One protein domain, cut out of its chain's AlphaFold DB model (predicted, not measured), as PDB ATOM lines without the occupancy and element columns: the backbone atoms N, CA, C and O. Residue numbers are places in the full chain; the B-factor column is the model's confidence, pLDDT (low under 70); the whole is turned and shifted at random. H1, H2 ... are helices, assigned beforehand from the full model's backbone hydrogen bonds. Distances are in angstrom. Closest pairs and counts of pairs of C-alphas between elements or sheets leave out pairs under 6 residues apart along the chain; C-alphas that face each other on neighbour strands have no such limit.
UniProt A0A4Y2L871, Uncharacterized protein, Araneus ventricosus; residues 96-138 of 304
ATOM      1  N   ILE A  96     252.353 216.010 182.528       78.56
ATOM      2  CA  ILE A  96     252.423 215.058 183.649       78.56
ATOM      3  C   ILE A  96     251.092 214.310 183.786       78.56
ATOM      4  O   ILE A  96     251.074 213.078 183.827       78.56
ATOM      5  N   ALA A  97     249.964 215.026 183.745       74.38
ATOM      6  CA  ALA A  97     248.632 214.419 183.827       74.38
ATOM      7  C   ALA A  97     248.375 213.414 182.686       74.38
ATOM      8  O   ALA A  97     247.795 212.346 182.906       74.38
ATOM      9  N   ARG A  98     248.866 213.705 181.470       79.06
ATOM     10  CA  ARG A  98     248.790 212.773 180.329       79.06
ATOM     11  C   ARG A  98     249.627 211.511 180.540       79.06
ATOM     12  O   ARG A  98     249.153 210.426 180.207       79.06
ATOM     13  N   LYS A  99     250.844 211.632 181.087       83.94
ATOM     14  CA  LYS A  99     251.703 210.476 181.406       83.94
ATOM     15  C   LYS A  99     251.051 209.574 182.459       83.94
ATOM     16  O   LYS A  99     250.952 208.372 182.235       83.94
ATOM     17  N   ILE A 100     250.517 210.161 183.535       81.06
ATOM     18  CA  ILE A 100     249.792 209.432 184.592       81.06
ATOM     19  C   ILE A 100     248.565 208.715 184.020       81.06
ATOM     20  O   ILE A 100     248.326 207.548 184.326       81.06
ATOM     21  N   SER A 101     247.807 209.381 183.144       78.31
ATOM     22  CA  SER A 101     246.656 208.763 182.483       78.31
ATOM     23  C   SER A 101     247.075 207.548 181.653       78.31
ATOM     24  O   SER A 101     246.505 206.478 181.837       78.31
ATOM     25  N   LYS A 102     248.101 207.664 180.800       82.94
ATOM     26  CA  LYS A 102     248.602 206.537 179.991       82.94
ATOM     27  C   LYS A 102     249.022 205.343 180.853       82.94
ATOM     28  O   LYS A 102     248.597 204.230 180.564       82.94
ATOM     29  N   LEU A 103     249.775 205.588 181.928       80.56
ATOM     30  CA  LEU A 103     250.201 204.545 182.868       80.56
ATOM     31  C   LEU A 103     249.010 203.854 183.539       80.56
ATOM     32  O   LEU A 103     248.999 202.638 183.670       80.56
ATOM     33  N   ARG A 104     247.968 204.600 183.917       73.62
ATOM     34  CA  ARG A 104     246.767 204.009 184.523       73.62
ATOM     35  C   ARG A 104     245.993 203.101 183.558       73.62
ATOM     36  O   ARG A 104     245.381 202.146 184.014       73.62
ATOM     37  N   HIS A 105     246.002 203.393 182.254       77.62
ATOM     38  CA  HIS A 105     245.314 202.569 181.248       77.62
ATOM     39  C   HIS A 105     246.106 201.312 180.849       77.62
ATOM     40  O   HIS A 105     245.513 200.387 180.308       77.62
ATOM     41  N   SER A 106     247.423 201.265 181.094       80.31
ATOM     42  CA  SER A 106     248.291 200.145 180.700       80.31
ATOM     43  C   SER A 106     248.507 199.080 181.786       80.31
ATOM     44  O   SER A 106     249.222 198.116 181.532       80.31
ATOM     45  N   HIS A 107     247.936 199.241 182.984       77.94
ATOM     46  CA  HIS A 107     248.133 198.354 184.143       77.94
ATOM     47  C   HIS A 107     246.788 197.818 184.685       77.94
ATOM     48  O   HIS A 107     245.742 198.398 184.376       77.94
ATOM     49  N   PRO A 108     246.784 196.739 185.502       77.06
ATOM     50  CA  PRO A 108     245.581 196.228 186.174       77.06
ATOM     51  C   PRO A 108     244.858 197.322 186.979       77.06
ATOM     52  O   PRO A 108     245.489 198.319 187.330       77.06
ATOM     53  N   PRO A 109     243.563 197.165 187.318       76.12
ATOM     54  CA  PRO A 109     242.779 198.214 187.971       76.12
ATOM     55  C   PRO A 109     243.408 198.664 189.300       76.12
ATOM     56  O   PRO A 109     243.266 198.019 190.339       76.12
ATOM     57  N   ILE A 110     244.103 199.804 189.253       76.69
ATOM     58  CA  ILE A 110     244.765 200.427 190.400       76.69
ATOM     59  C   ILE A 110     243.691 200.998 191.329       76.69
ATOM     60  O   ILE A 110     242.891 201.849 190.927       76.69
ATOM     61  N   ARG A 111     243.684 200.565 192.592       75.38
ATOM     62  CA  ARG A 111     242.833 201.156 193.631       75.38
ATOM     63  C   ARG A 111     243.477 202.435 194.154       75.38
ATOM     64  O   ARG A 111     244.558 202.395 194.727       75.38
ATOM     65  N   VAL A 112     242.785 203.558 193.987       74.19
ATOM     66  CA  VAL A 112     243.185 204.854 194.545       74.19
ATOM     67  C   VAL A 112     242.192 205.228 195.637       74.19
ATOM     68  O   VAL A 112     241.002 205.392 195.365       74.19
ATOM     69  N   SER A 113     242.671 205.362 196.869       77.19
ATOM     70  CA  SER A 113     241.888 205.834 198.010       77.19
ATOM     71  C   SER A 113     242.489 207.129 198.550       77.19
ATOM     72  O   SER A 113     243.700 207.342 198.515       77.19
ATOM     73  N   ARG A 114     241.629 208.032 199.027       78.25
ATOM     74  CA  ARG A 114     242.061 209.272 199.676       78.25
ATOM     75  C   ARG A 114     242.089 209.051 201.180       78.25
ATOM     76  O   ARG A 114     241.064 208.709 201.767       78.25
ATOM     77  N   ILE A 115     243.241 209.292 201.791       78.12
ATOM     78  CA  ILE A 115     243.424 209.269 203.243       78.12
ATOM     79  C   ILE A 115     243.453 210.723 203.742       78.12
ATOM     80  O   ILE A 115     243.797 211.644 202.997       78.12
ATOM     81  N   LYS A 116     243.003 210.956 204.979       77.25
ATOM     82  CA  LYS A 116     243.034 212.283 205.605       77.25
ATOM     83  C   LYS A 116     244.474 212.620 206.017       77.25
ATOM     84  O   LYS A 116     245.108 211.818 206.693       77.25
ATOM     85  N   ALA A 117     244.955 213.805 205.639       66.06
ATOM     86  CA  ALA A 117     246.249 214.323 206.086       66.06
ATOM     87  C   ALA A 117     246.251 214.573 207.608       66.06
ATOM     88  O   ALA A 117     245.195 214.860 208.181       66.06
ATOM     89  N   TYR A 118     247.425 214.485 208.246       56.84
ATOM     90  CA  TYR A 118     247.648 214.714 209.690       56.84
ATOM     91  C   TYR A 118     246.991 213.707 210.645       56.84
ATOM     92  O   TYR A 118     246.898 213.938 211.849       56.84
ATOM     93  N   VAL A 119     246.527 212.576 210.120       62.09
ATOM     94  CA  VAL A 119     246.212 211.394 210.926       62.09
ATOM     95  C   VAL A 119     247.438 210.496 210.841       62.09
ATOM     96  O   VAL A 119     247.908 210.272 209.729       62.09
ATOM     97  N   ARG A 120     247.949 210.030 211.989       69.56
ATOM     98  CA  ARG A 120     249.253 209.365 212.197       69.56
ATOM     99  C   ARG A 120     249.432 208.024 211.462       69.56
ATOM    100  O   ARG A 120     249.634 206.977 212.073       69.56
ATOM    101  N   TYR A 121     249.272 208.040 210.143       77.00
ATOM    102  CA  TYR A 121     249.469 206.922 209.237       77.00
ATOM    103  C   TYR A 121     250.920 206.935 208.771       77.00
ATOM    104  O   TYR A 121     251.314 207.802 207.993       77.00
ATOM    105  N   ILE A 122     251.678 205.930 209.207       80.75
ATOM    106  CA  ILE A 122     253.135 205.818 209.032       80.75
ATOM    107  C   ILE A 122     253.575 206.093 207.584       80.75
ATOM    108  O   ILE A 122     254.480 206.883 207.352       80.75
ATOM    109  N   GLY A 123     252.897 205.502 206.591       85.06
ATOM    110  CA  GLY A 123     253.266 205.686 205.182       85.06
ATOM    111  C   GLY A 123     252.987 207.087 204.621       85.06
ATOM    112  O   GLY A 123     253.706 207.541 203.739       85.06
ATOM    113  N   ASN A 124     251.963 207.786 205.124       83.00
ATOM    114  CA  ASN A 124     251.666 209.155 204.697       83.00
ATOM    115  C   ASN A 124     252.616 210.159 205.357       83.00
ATOM    116  O   ASN A 124     253.030 211.109 204.707       83.00
ATOM    117  N   GLU A 125     252.954 209.950 206.632       83.88
ATOM    118  CA  GLU A 125     253.905 210.801 207.355       83.88
ATOM    119  C   GLU A 125     255.314 210.688 206.779       83.88
ATOM    120  O   GLU A 125     255.966 211.707 206.585       83.88
ATOM    121  N   GLU A 126     255.758 209.479 206.426       86.50
ATOM    122  CA  GLU A 126     257.076 209.297 205.815       86.50
ATOM    123  C   GLU A 126     257.142 209.890 204.401       86.50
ATOM    124  O   GLU A 126     258.122 210.540 204.050       86.50
ATOM    125  N   ALA A 127     256.079 209.751 203.599       85.88
ATOM    126  CA  ALA A 127     256.003 210.399 202.290       85.88
ATOM    127  C   ALA A 127     256.018 211.936 202.396       85.88
ATOM    128  O   ALA A 127     256.671 212.599 201.591       85.88
ATOM    129  N   ASP A 128     255.324 212.502 203.387       83.94
ATOM    130  CA  ASP A 128     255.306 213.945 203.651       83.94
ATOM    131  C   ASP A 128     256.675 214.444 204.141       83.94
ATOM    132  O   ASP A 128     257.186 215.444 203.636       83.94
ATOM    133  N   ARG A 129     257.326 213.689 205.041       87.50
ATOM    134  CA  ARG A 129     258.696 213.954 205.507       87.50
ATOM    135  C   ARG A 129     259.681 213.985 204.340       87.50
ATOM    136  O   ARG A 129     260.445 214.938 204.234       87.50
ATOM    137  N   LEU A 130     259.631 212.988 203.453       87.88
ATOM    138  CA  LEU A 130     260.495 212.903 202.270       87.88
ATOM    139  C   LEU A 130     260.217 214.023 201.259       87.88
ATOM    140  O   LEU A 130     261.151 214.564 200.676       87.88
ATOM    141  N   ALA A 131     258.952 214.397 201.051       85.06
ATOM    142  CA  ALA A 131     258.605 215.516 200.177       85.06
ATOM    143  C   ALA A 131     259.123 216.849 200.733       85.06
ATOM    144  O   ALA A 131     259.615 217.685 199.974       85.06
ATOM    145  N   LYS A 132     259.041 217.034 202.055       85.50
ATOM    146  CA  LYS A 132     259.572 218.206 202.748       85.50
ATOM    147  C   LYS A 132     261.101 218.255 202.686       85.50
ATOM    148  O   LYS A 132     261.651 219.285 202.322       85.50
ATOM    149  N   GLU A 133     261.767 217.131 202.939       85.12
ATOM    150  CA  GLU A 133     263.219 216.994 202.793       85.12
ATOM    151  C   GLU A 133     263.665 217.286 201.354       85.12
ATOM    152  O   GLU A 133     264.599 218.053 201.152       85.12
ATOM    153  N   ALA A 134     262.958 216.776 200.340       80.81
ATOM    154  CA  ALA A 134     263.260 217.068 198.939       80.81
ATOM    155  C   ALA A 134     263.067 218.556 198.588       80.81
ATOM    156  O   ALA A 134     263.869 219.114 197.843       80.81
ATOM    157  N   ALA A 135     262.041 219.208 199.146       75.81
ATOM    158  CA  ALA A 135     261.811 220.642 198.966       75.81
ATOM    159  C   ALA A 135     262.871 221.512 199.667       75.81
ATOM    160  O   ALA A 135     263.141 222.621 199.216       75.81
ATOM    161  N   GLU A 136     263.469 221.018 200.754       73.56
ATOM    162  CA  GLU A 136     264.531 221.699 201.506       73.56
ATOM    163  C   GLU A 136     265.935 221.414 200.931       73.56
ATOM    164  O   GLU A 136     266.823 222.262 201.026       73.56
ATOM    165  N   THR A 137     266.137 220.251 200.298       64.31
ATOM    166  CA  THR A 137     267.421 219.837 199.690       64.31
ATOM    167  C   THR A 137     267.766 220.644 198.436       64.31
ATOM    168  O   THR A 137     268.944 220.812 198.116       64.31
ATOM    169  N   GLU A 138     266.776 221.218 197.746       57.50
ATOM    170  CA  GLU A 138     267.021 222.254 196.739       57.50
ATOM    171  C   GLU A 138     267.331 223.588 197.433       57.50
ATOM    172  O   GLU A 138     266.582 224.561 197.347       57.50
TER     173      GLU A 138
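This is residues 96 to 138 of the 304 residues of an uncharacterized protein of Araneus ventricosus (UniProt A0A4Y2L871). The longer helix, H2, makes one arm of a wide, open U, the shorter helix H1 makes the other arm, and a long link with no named element bridges them. The two helices run back roughly opposite ways with an empty middle between them. The printed part has 43 residues, with two named helices in the order H1, H2 and no named strand; its class is all helix. It is only just extended, close to loose, with a radius of gyration of the C-alphas of 14.0 A, and its outline is flat, spanning 32 by 27 by 12 A.

H2, residues 122 to 137, and H1, residues 96 to 105, are apart. Residues 96 to 114, of which 96 to 105 belong to H1, stand free, and so do residues 129 to 138, of which 129 to 137 belong to H2. In H1 and H2 every O i to N i+4 pair is within hydrogen-bond range.

H2 measures 22.1 A from C-alpha 122 at (253.135, 205.818, 209.032) to C-alpha 137 at (267.421, 219.837, 199.690). H1 measures 14.6 A and begins at C-alpha 96 at (252.423, 215.058, 183.649).

The two C-alphas farthest apart, of Pro 108 and Glu 138, are 35.3 A apart. The printed part has no cut. The link from H1 to H2, residues 106 to 121, is long. The pLDDT is under 70 at residues 117 to 120 and 137 to 138.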